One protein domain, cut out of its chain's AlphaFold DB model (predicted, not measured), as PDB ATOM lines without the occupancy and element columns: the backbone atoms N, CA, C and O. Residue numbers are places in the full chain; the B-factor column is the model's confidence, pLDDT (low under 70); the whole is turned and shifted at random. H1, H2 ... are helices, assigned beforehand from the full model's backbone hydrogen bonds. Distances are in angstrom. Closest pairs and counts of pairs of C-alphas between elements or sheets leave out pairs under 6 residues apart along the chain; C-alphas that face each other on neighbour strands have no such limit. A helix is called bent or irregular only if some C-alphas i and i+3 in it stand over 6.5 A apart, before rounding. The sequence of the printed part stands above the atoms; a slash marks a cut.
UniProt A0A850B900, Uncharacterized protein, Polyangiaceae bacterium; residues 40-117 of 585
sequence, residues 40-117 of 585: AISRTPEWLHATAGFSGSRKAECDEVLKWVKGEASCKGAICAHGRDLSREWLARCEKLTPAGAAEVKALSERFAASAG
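AT A GLANCE: This is residues 40 to 117 of the 585 residues of an uncharacterized protein of Polyangiaceae bacterium (UniProt A0A850B900). What shape does the printed part make? Three helices of similar length, H2, H3 and H4, form an up-and-down bundle with their centres in a triangle, and the short helix H1 crosses over H2 and H3 on the side away from H4. What is it built of? The printed part has 78 residues with four named helices, in the order H1, H2, H3, H4, and no named strand; the class is all helix. How closely is it gathered? It is compact, with a radius of gyration of the C-alphas of 11.6 A and spans of 34 by 24 by 23 A.

HOW THE PARTS SIT: What does the first helix meet? H1, residues 45 to 51, touches H2, residues 58 to 74, at a steep tilt of 64 degrees, opposite ways; the closest C-alphas are those of Ala 50 and Val 65, 5.6 A apart, and H2 touches H1 with residues 61 to 68 alone. H1 also touches H3, residues 77 to 94, at a steep tilt of 61 degrees, the same way, with the C-alphas of Glu 46 and Leu 86 closest at 5.8 A; H3 takes part with residues 82 to 89 alone. H1 and H4, residues 99 to 115, are apart. How do the three longer helices stand? H2 and H3 form a helical hairpin at a shallow tilt of 21 degrees, with the C-alphas of Glu 72 and Gly 83 closest at 5.5 A. H3 and H4 form another at 24 degrees, with the C-alphas of Arg 84 and Ser 109 closest at 4.9 A. H2, with residues 66 to 73 alone, touches H4 the same way at a shallow tilt of 34 degrees, only just short of steep; the C-alphas of Ala 73 and Leu 108 are closest at 6.9 A. What do the backbones show? In H1 every O i to N i+4 pair is within hydrogen-bond range; in H2 it is 9 of 13, in H3 11 of 14 and in H4 11 of 13.

IN THESE COORDINATES: Where do the helices begin and end? H1 begins at C-alpha 45, (534.274, 723.619, 449.125), and is 10.0 A long; H4 ends at C-alpha 115, (519.752, 728.778, 436.313). H2 measures 26.5 A, H3 26.0 A and H4 25.3 A. Which are irregular? H2 and H4 are, with 7.3 A between C-alphas 71 and 74 and between C-alphas 100 and 103.

THE WHOLE: How far does it reach? The two C-alphas farthest apart, those of Gly 56 and Gly 117, are 34.8 A apart. Are there cuts or long links? The printed part has no cut and no long link; H2 to H3 and H3 to H4 are tight, and H1 to H2 is short. How confident is the model? The mean pLDDT of the printed part is 90.9, and no printed residue is under 70.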
ATOM      1  N   ALA A  40     538.960 735.712 457.995       76.19
ATOM      2  CA  ALA A  40     537.700 735.656 458.733       76.19
ATOM      3  C   ALA A  40     536.547 735.029 457.926       76.19
ATOM      4  O   ALA A  40     535.623 734.468 458.518       76.19
ATOM      5  N   ILE A  41     536.598 735.086 456.591       76.69
ATOM      6  CA  ILE A  41     535.602 734.450 455.719       76.69
ATOM      7  C   ILE A  41     535.949 732.955 455.609       76.69
ATOM      8  O   ILE A  41     537.063 732.595 455.216       76.69
ATOM      9  N   SER A  42     535.012 732.061 455.936       80.31
ATOM     10  CA  SER A  42     535.190 730.613 455.749       80.31
ATOM     11  C   SER A  42     535.227 730.260 454.262       80.31
ATOM     12  O   SER A  42     534.394 730.749 453.505       80.31
ATOM     13  N   ARG A  43     536.175 729.413 453.846       84.44
ATOM     14  CA  ARG A  43     536.293 728.970 452.447       84.44
ATOM     15  C   ARG A  43     535.214 727.947 452.115       84.44
ATOM     16  O   ARG A  43     535.108 726.960 452.848       84.44
ATOM     17  N   THR A  44     534.446 728.145 451.041       87.25
ATOM     18  CA  THR A  44     533.520 727.099 450.587       87.25
ATOM     19  C   THR A  44     534.295 725.927 449.971       87.25
ATOM     20  O   THR A  44     535.473 726.069 449.603       87.25
ATOM     21  N   PRO A  45     533.675 724.739 449.847       86.62
ATOM     22  CA  PRO A  45     534.274 723.619 449.125       86.62
ATOM     23  C   PRO A  45     534.725 723.995 447.706       86.62
ATOM     24  O   PRO A  45     535.821 723.612 447.300       86.62
ATOM     25  N   GLU A  46     533.946 724.805 446.985       90.00
ATOM     26  CA  GLU A  46     534.257 725.287 445.636       90.00
ATOM     27  C   GLU A  46     535.534 726.135 445.615       90.00
ATOM     28  O   GLU A  46     536.391 725.932 444.753       90.00
ATOM     29  N   TRP A  47     535.723 727.030 446.593       92.31
ATOM     30  CA  TRP A  47     536.956 727.816 446.708       92.31
ATOM     31  C   TRP A  47     538.175 726.928 446.942       92.31
ATOM     32  O   TRP A  47     539.223 727.096 446.312       92.31
ATOM     33  N   LEU A  48     538.044 725.933 447.824       89.88
ATOM     34  CA  LEU A  48     539.094 724.940 448.067       89.88
ATOM     35  C   LEU A  48     539.346 724.058 446.832       89.88
ATOM     36  O   LEU A  48     540.449 723.522 446.655       89.88
ATOM     37  N   HIS A  49     538.340 723.874 445.976       88.56
ATOM     38  CA  HIS A  49     538.471 723.176 444.703       88.56
ATOM     39  C   HIS A  49     539.254 723.992 443.673       88.56
ATOM     40  O   HIS A  49     540.216 723.464 443.106       88.56
ATOM     41  N   ALA A  50     538.925 725.273 443.532       90.50
ATOM     42  CA  ALA A  50     539.596 726.194 442.624       90.50
ATOM     43  C   ALA A  50     541.064 726.469 443.006       90.50
ATOM     44  O   ALA A  50     541.906 726.653 442.137       90.50
ATOM     45  N   THR A  51     541.392 726.460 444.303       91.19
ATOM     46  CA  THR A  51     542.712 726.907 444.794       91.19
ATOM     47  C   THR A  51     543.663 725.790 445.235       91.19
ATOM     48  O   THR A  51     544.779 726.082 445.667       91.19
ATOM     49  N   ALA A  52     543.303 724.500 445.149       83.69
ATOM     50  CA  ALA A  52     544.261 723.482 445.611       83.69
ATOM     51  C   ALA A  52     545.449 723.324 444.668       83.69
ATOM     52  O   ALA A  52     545.290 723.159 443.459       83.69
ATOM     53  N   GLY A  53     546.637 723.301 445.270       79.00
ATOM     54  CA  GLY A  53     547.912 723.291 444.557       79.00
ATOM     55  C   GLY A  53     548.374 724.683 444.128       79.00
ATOM     56  O   GLY A  53     549.510 724.819 443.683       79.00
ATOM     57  N   PHE A  54     547.546 725.717 444.299       87.44
ATOM     58  CA  PHE A  54     547.942 727.097 444.058       87.44
ATOM     59  C   PHE A  54     548.624 727.683 445.300       87.44
ATOM     60  O   PHE A  54     548.100 727.606 446.412       87.44
ATOM     61  N   SER A  55     549.789 728.302 445.111       82.62
ATOM     62  CA  SER A  55     550.443 729.135 446.118       82.62
ATOM     63  C   SER A  55     550.833 730.467 445.480       82.62
ATOM     64  O   SER A  55     551.454 730.520 444.420       82.62
ATOM     65  N   GLY A  56     550.415 731.570 446.093       88.00
ATOM     66  CA  GLY A  56     550.605 732.900 445.527       88.00
ATOM     67  C   GLY A  56     550.086 733.998 446.446       88.00
ATOM     68  O   GLY A  56     549.603 733.735 447.546       88.00
ATOM     69  N   SER A  57     550.196 735.248 445.996       91.25
ATOM     70  CA  SER A  57     549.565 736.373 446.691       91.25
ATOM     71  C   SER A  57     548.038 736.266 446.603       91.25
ATOM     72  O   SER A  57     547.509 735.675 445.665       91.25
ATOM     73  N   ARG A  58     547.308 736.900 447.529       89.12
ATOM     74  CA  ARG A  58     545.830 736.907 447.509       89.12
ATOM     75  C   ARG A  58     545.247 737.438 446.203       89.12
ATOM     76  O   ARG A  58     544.235 736.939 445.734       89.12
ATOM     77  N   LYS A  59     545.916 738.414 445.581       90.31
ATOM     78  CA  LYS A  59     545.543 738.912 444.253       90.31
ATOM     79  C   LYS A  59     545.672 737.817 443.188       90.31
ATOM     80  O   LYS A  59     544.761 737.636 442.395       90.31
ATOM     81  N   ALA A  60     546.769 737.061 443.207       91.31
ATOM     82  CA  ALA A  60     546.972 735.960 442.273       91.31
ATOM     83  C   ALA A  60     546.002 734.786 442.539       91.31
ATOM     84  O   ALA A  60     545.551 734.153 441.592       91.31
ATOM     85  N   GLU A  61     545.623 734.538 443.800       92.31
ATOM     86  CA  GLU A  61     544.563 733.579 444.162       92.31
ATOM     87  C   GLU A  61     543.201 734.026 443.605       92.31
ATOM     88  O   GLU A  61     542.492 733.223 443.005       92.31
ATOM     89  N   CYS A  62     542.863 735.316 443.712       93.69
ATOM     90  CA  CYS A  62     541.668 735.888 443.085       93.69
ATOM     91  C   CYS A  62     541.651 735.711 441.568       93.69
ATOM     92  O   CYS A  62     540.612 735.361 441.006       93.69
ATOM     93  N   ASP A  63     542.779 735.969 440.909       93.12
ATOM     94  CA  ASP A  63     542.905 735.812 439.461       93.12
ATOM     95  C   ASP A  63     542.778 734.338 439.046       93.12
ATOM     96  O   ASP A  63     542.201 734.040 438.000       93.12
ATOM     97  N   GLU A  64     543.261 733.405 439.871       93.69
ATOM     98  CA  GLU A  64     543.089 731.969 439.647       93.69
ATOM     99  C   GLU A  64     541.621 731.554 439.790       93.69
ATOM    100  O   GLU A  64     541.052 731.005 438.849       93.69
ATOM    101  N   VAL A  65     540.962 731.890 440.905       94.19
ATOM    102  CA  VAL A  65     539.539 731.567 441.130       94.19
ATOM    103  C   VAL A  65     538.640 732.194 440.062       94.19
ATOM    104  O   VAL A  65     537.662 731.578 439.638       94.19
ATOM    105  N   LEU A  66     538.988 733.381 439.557       94.50
ATOM    106  CA  LEU A  66     538.258 734.020 438.463       94.50
ATOM    107  C   LEU A  66     538.221 733.141 437.200       94.50
ATOM    108  O   LEU A  66     537.196 733.104 436.519       94.50
ATOM    109  N   LYS A  67     539.293 732.399 436.885       94.81
ATOM    110  CA  LYS A  67     539.300 731.461 435.744       94.81
ATOM    111  C   LYS A  67     538.271 730.350 435.930       94.81
ATOM    112  O   LYS A  67     537.578 730.008 434.977       94.81
ATOM    113  N   TRP A  68     538.139 729.831 437.151       95.12
ATOM    114  CA  TRP A  68     537.147 728.809 437.488       95.12
ATOM    115  C   TRP A  68     535.724 729.351 437.372       95.12
ATOM    116  O   TRP A  68     534.902 728.735 436.705       95.12
ATOM    117  N   VAL A  69     535.456 730.546 437.911       95.50
ATOM    118  CA  VAL A  69     534.156 731.228 437.765       95.50
ATOM    119  C   VAL A  69     533.763 731.379 436.291       95.50
ATOM    120  O   VAL A  69     532.630 731.082 435.918       95.50
ATOM    121  N   LYS A  70     534.700 731.795 435.432       95.38
ATOM    122  CA  LYS A  70     534.463 731.885 433.982       95.38
ATOM    123  C   LYS A  70     534.255 730.513 433.337       95.38
ATOM    124  O   LYS A  70     533.437 730.392 432.431       95.38
ATOM    125  N   GLY A  71     534.968 729.490 433.804       92.12
ATOM    126  CA  GLY A  71     534.827 728.107 433.346       92.12
ATOM    127  C   GLY A  71     533.433 727.517 433.583       92.12
ATOM    128  O   GLY A  71     532.990 726.677 432.807       92.12
ATOM    129  N   GLU A  72     532.703 728.008 434.588       94.25
ATOM    130  CA  GLU A  72     531.326 727.591 434.881       94.25
ATOM    131  C   GLU A  72     530.268 728.251 433.981       94.25
ATOM    132  O   GLU A  72     529.089 727.927 434.088       94.25
ATOM    133  N   ALA A  73     530.642 729.160 433.070       91.81
ATOM    134  CA  ALA A  73     529.697 729.940 432.257       91.81
ATOM    135  C   ALA A  73     528.714 729.096 431.411       91.81
ATOM    136  O   ALA A  73     527.688 729.618 430.958       91.81
ATOM    137  N   SER A  74     529.029 727.820 431.173       88.69
ATOM    138  CA  SER A  74     528.214 726.852 430.431       88.69
ATOM    139  C   SER A  74     527.330 725.953 431.306       88.69
ATOM    140  O   SER A  74     526.624 725.111 430.747       88.69
ATOM    141  N   CYS A  75     527.341 726.112 432.636       89.81
ATOM    142  CA  CYS A  75     526.538 725.304 433.556       89.81
ATOM    143  C   CYS A  75     525.035 725.350 433.217       89.81
ATOM    144  O   CYS A  75     524.529 726.325 432.646       89.81
ATOM    145  N   LYS A  76     524.304 724.298 433.607       87.19
ATOM    146  CA  LYS A  76     522.852 724.184 433.425       87.19
ATOM    147  C   LYS A  76     522.173 723.697 434.700       87.19
ATOM    148  O   LYS A  76     522.721 722.874 435.431       87.19
ATOM    149  N   GLY A  77     520.967 724.207 434.930       88.12
ATOM    150  CA  GLY A  77     520.119 723.848 436.059       88.12
ATOM    151  C   GLY A  77     520.829 723.880 437.411       88.12
ATOM    152  O   GLY A  77     521.681 724.736 437.660       88.12
ATOM    153  N   ALA A  78     520.510 722.907 438.264       87.19
ATOM    154  CA  ALA A  78     521.024 722.816 439.632       87.19
ATOM    155  C   ALA A  78     522.566 722.843 439.756       87.19
ATOM    156  O   ALA A  78     523.078 723.301 440.776       87.19
ATOM    157  N   ILE A  79     523.327 722.435 438.726       89.88
ATOM    158  CA  ILE A  79     524.807 722.466 438.750       89.88
ATOM    159  C   ILE A  79     525.341 723.900 438.819       89.88
ATOM    160  O   ILE A  79     526.393 724.143 439.412       89.88
ATOM    161  N   CYS A  80     524.594 724.881 438.302       93.50
ATOM    162  CA  CYS A  80     524.971 726.290 438.396       93.50
ATOM    163  C   CYS A  80     525.067 726.811 439.836       93.50
ATOM    164  O   CYS A  80     525.626 727.888 440.050       93.50
ATOM    165  N   ALA A  81     524.577 726.066 440.834       91.38
ATOM    166  CA  ALA A  81     524.779 726.402 442.237       91.38
ATOM    167  C   ALA A  81     526.273 726.531 442.592       91.38
ATOM    168  O   ALA A  81     526.639 727.496 443.260       91.38
ATOM    169  N   HIS A  82     527.145 725.659 442.069       91.69
ATOM    170  CA  HIS A  82     528.590 725.727 442.338       91.69
ATOM    171  C   HIS A  82     529.220 727.011 441.781       91.69
ATOM    172  O   HIS A  82     529.940 727.716 442.491       91.69
ATOM    173  N   GLY A  83     528.897 727.370 440.534       93.62
ATOM    174  CA  GLY A  83     529.350 728.622 439.924       93.62
ATOM    175  C   GLY A  83     528.812 729.854 440.656       93.62
ATOM    176  O   GLY A  83     529.557 730.807 440.902       93.62
ATOM    177  N   ARG A  84     527.535 729.833 441.062       94.94
ATOM    178  CA  ARG A  84     526.902 730.899 441.855       94.94
ATOM    179  C   ARG A  84     527.637 731.110 443.175       94.94
ATOM    180  O   ARG A  84     527.963 732.252 443.501       94.94
ATOM    181  N   ASP A  85     527.876 730.035 443.918       93.75
ATOM    182  CA  ASP A  85     528.445 730.093 445.264       93.75
ATOM    183  C   ASP A  85     529.921 730.506 445.216       93.75
ATOM    184  O   ASP A  85     530.316 731.419 445.946       93.75
ATOM    185  N   LEU A  86     530.692 729.987 444.250       95.25
ATOM    186  CA  LEU A  86     532.065 730.437 444.011       95.25
ATOM    187  C   LEU A  86     532.132 731.918 443.610       95.25
ATOM    188  O   LEU A  86     532.987 732.656 444.099       95.25
ATOM    189  N   SER A  87     531.219 732.379 442.749       95.50
ATOM    190  CA  SER A  87     531.168 733.785 442.320       95.50
ATOM    191  C   SER A  87     530.822 734.724 443.477       95.50
ATOM    192  O   SER A  87     531.398 735.805 443.588       95.50
ATOM    193  N   ARG A  88     529.907 734.315 444.366       94.88
ATOM    194  CA  ARG A  88     529.560 735.081 445.575       94.88
ATOM    195  C   ARG A  88     530.745 735.192 446.523       94.88
ATOM    196  O   ARG A  88     531.016 736.280 447.028       94.88
ATOM    197  N   GLU A  89     531.463 734.093 446.736       93.44
ATOM    198  CA  GLU A  89     532.660 734.108 447.572       93.44
ATOM    199  C   GLU A  89     533.775 734.962 446.951       93.44
ATOM    200  O   GLU A  89     534.417 735.747 447.652       93.44
ATOM    201  N   TRP A  90     533.952 734.890 445.629       95.56
ATOM    202  CA  TRP A  90     534.874 735.762 444.908       95.56
ATOM    203  C   TRP A  90     534.524 737.234 445.097       95.56
ATOM    204  O   TRP A  90     535.407 738.017 445.426       95.56
ATOM    205  N   LEU A  91     533.257 737.635 444.971       94.62
ATOM    206  CA  LEU A  91     532.858 739.031 445.190       94.62
ATOM    207  C   LEU A  91     533.123 739.484 446.631       94.62
ATOM    208  O   LEU A  91     533.662 740.567 446.840       94.62
ATOM    209  N   ALA A  92     532.832 738.633 447.617       91.56
ATOM    210  CA  ALA A  92     533.064 738.948 449.024       91.56
ATOM    211  C   ALA A  92     534.554 739.140 449.364       91.56
ATOM    212  O   ALA A  92     534.897 739.981 450.195       91.56
ATOM    213  N   ARG A  93     535.443 738.366 448.730       90.62
ATOM    214  CA  ARG A  93     536.886 738.373 449.011       90.62
ATOM    215  C   ARG A  93     537.665 739.314 448.094       90.62
ATOM    216  O   ARG A  93     538.445 740.146 448.548       90.62
ATOM    217  N   CYS A  94     537.470 739.165 446.791       93.06
ATOM    218  CA  CYS A  94     538.358 739.664 445.750       93.06
ATOM    219  C   CYS A  94     537.972 741.016 445.172       93.06
ATOM    220  O   CYS A  94     538.843 741.674 444.614       93.06
ATOM    221  N   GLU A  95     536.729 741.482 445.327       92.06
ATOM    222  CA  GLU A  95     536.271 742.731 444.696       92.06
ATOM    223  C   GLU A  95     537.177 743.931 445.029       92.06
ATOM    224  O   GLU A  95     537.498 744.730 444.149       92.06
ATOM    225  N   LYS A  96     537.679 744.013 446.271       89.06
ATOM    226  CA  LYS A  96     538.617 745.065 446.705       89.06
ATOM    227  C   LYS A  96     540.039 744.899 446.138       89.06
ATOM    228  O   LYS A  96     540.763 745.883 446.024       89.06
ATOM    229  N   LEU A  97     540.460 743.674 445.811       88.50
ATOM    230  CA  LEU A  97     541.820 743.347 445.348       88.50
ATOM    231  C   LEU A  97     541.946 743.347 443.816       88.50
ATOM    232  O   LEU A  97     543.016 743.648 443.277       88.50
ATOM    233  N   THR A  98     540.864 743.006 443.118       88.25
ATOM    234  CA  THR A  98     540.787 742.848 441.659       88.25
ATOM    235  C   THR A  98     539.516 743.511 441.093       88.25
ATOM    236  O   THR A  98     538.704 742.859 440.431       88.25
ATOM    237  N   PRO A  99     539.332 744.837 441.273       87.81
ATOM    238  CA  PRO A  99     538.084 745.531 440.919       87.81
ATOM    239  C   PRO A  99     537.725 745.441 439.428       87.81
ATOM    240  O   PRO A  99     536.549 745.473 439.073       87.81
ATOM    241  N   ALA A 100     538.719 745.265 438.550       88.50
ATOM    242  CA  ALA A 100     538.517 745.118 437.109       88.50
ATOM    243  C   ALA A 100     537.654 743.895 436.723       88.50
ATOM    244  O   ALA A 100     536.983 743.939 435.697       88.50
ATOM    245  N   GLY A 101     537.642 742.825 437.531       87.44
ATOM    246  CA  GLY A 101     536.845 741.616 437.273       87.44
ATOM    247  C   GLY A 101     535.446 741.627 437.903       87.44
ATOM    248  O   GLY A 101     534.616 740.785 437.569       87.44
ATOM    249  N   ALA A 102     535.151 742.572 438.800       92.62
ATOM    250  CA  ALA A 102     533.961 742.509 439.651       92.62
ATOM    251  C   ALA A 102     532.636 742.623 438.884       92.62
ATOM    252  O   ALA A 102     531.679 741.924 439.213       92.62
ATOM    253  N   ALA A 103     532.574 743.465 437.848       94.00
ATOM    254  CA  ALA A 103     531.368 743.611 437.030       94.00
ATOM    255  C   ALA A 103     531.024 742.315 436.274       94.00
ATOM    256  O   ALA A 103     529.865 741.904 436.240       94.00
ATOM    257  N   GLU A 104     532.037 741.640 435.724       94.94
ATOM    258  CA  GLU A 104     531.872 740.363 435.025       94.94
ATOM    259  C   GLU A 104     531.428 739.252 435.987       94.94
ATOM    260  O   GLU A 104     530.489 738.518 435.685       94.94
ATOM    261  N   VAL A 105     532.041 739.163 437.174       95.94
ATOM    262  CA  VAL A 105     531.666 738.159 438.183       95.94
ATOM    263  C   VAL A 105     530.253 738.395 438.722       95.94
ATOM    264  O   VAL A 105     529.532 737.424 438.936       95.94
ATOM    265  N   LYS A 106     529.811 739.651 438.892       96.56
ATOM    266  CA  LYS A 106     528.411 739.962 439.248       96.56
ATOM    267  C   LYS A 106     527.441 739.444 438.188       96.56
ATOM    268  O   LYS A 106     526.513 738.717 438.532       96.56
ATOM    269  N   ALA A 107     527.709 739.725 436.912       95.94
ATOM    270  CA  ALA A 107     526.875 739.253 435.809       95.94
ATOM    271  C   ALA A 107     526.827 737.713 435.720       95.94
ATOM    272  O   ALA A 107     525.755 737.132 435.541       95.94
ATOM    273  N   LEU A 108     527.970 737.035 435.890       96.25
ATOM    274  CA  LEU A 108     528.022 735.569 435.942       96.25
ATOM    275  C   LEU A 108     527.267 735.019 437.159       96.25
ATOM    276  O   LEU A 108     526.481 734.089 437.008       96.25
ATOM    277  N   SER A 109     527.432 735.620 438.342       95.81
ATOM    278  CA  SER A 109     526.737 735.205 439.569       95.81
ATOM    279  C   SER A 109     525.215 735.289 439.434       95.81
ATOM    280  O   SER A 109     524.519 734.354 439.829       95.81
ATOM    281  N   GLU A 110     524.696 736.368 438.842       95.56
ATOM    282  CA  GLU A 110     523.263 736.535 438.569       95.56
ATOM    283  C   GLU A 110     522.753 735.484 437.582       95.56
ATOM    284  O   GLU A 110     521.734 734.839 437.836       95.56
ATOM    285  N   ARG A 111     523.498 735.243 436.495       94.62
ATOM    286  CA  ARG A 111     523.165 734.201 435.518       94.62
ATOM    287  C   ARG A 111     523.137 732.813 436.157       94.62
ATOM    288  O   ARG A 111     522.198 732.057 435.931       94.62
ATOM    289  N   PHE A 112     524.137 732.484 436.970       95.94
ATOM    290  CA  PHE A 112     524.189 731.212 437.686       95.94
ATOM    291  C   PHE A 112     523.047 731.076 438.687       95.94
ATOM    292  O   PHE A 112     522.453 730.007 438.785       95.94
ATOM    293  N   ALA A 113     522.701 732.148 439.406       93.56
ATOM    294  CA  ALA A 113     521.584 732.145 440.340       93.56
ATOM    295  C   ALA A 113     520.237 731.911 439.643       93.56
ATOM    296  O   ALA A 113     519.415 731.177 440.186       93.56
ATOM    297  N   ALA A 114     520.039 732.494 438.456       92.56
ATOM    298  CA  ALA A 114     518.836 732.282 437.659       92.56
ATOM    299  C   ALA A 114     518.691 730.812 437.229       92.56
ATOM    300  O   ALA A 114     517.619 730.243 437.398       92.56
ATOM    301  N   SER A 115     519.772 730.181 436.754       89.69
ATOM    302  CA  SER A 115     519.752 728.778 436.313       89.69
ATOM    303  C   SER A 115     519.759 727.761 437.463       89.69
ATOM    304  O   SER A 115     519.226 726.665 437.324       89.69
ATOM    305  N   ALA A 116     520.348 728.088 438.618       89.44
ATOM    306  CA  ALA A 116     520.479 727.162 439.751       89.44
ATOM    307  C   ALA A 116     519.136 726.739 440.375       89.44
ATOM    308  O   ALA A 116     519.108 725.795 441.162       89.44
ATOM    309  N   GLY A 117     518.051 727.460 440.072       84.88
ATOM    310  CA  GLY A 117     516.697 727.125 440.511       84.88
ATOM    311  C   GLY A 117     515.991 726.078 439.645       84.88
ATOM    312  O   GLY A 117     514.954 725.569 440.070       84.88
TER     313      GLY A 117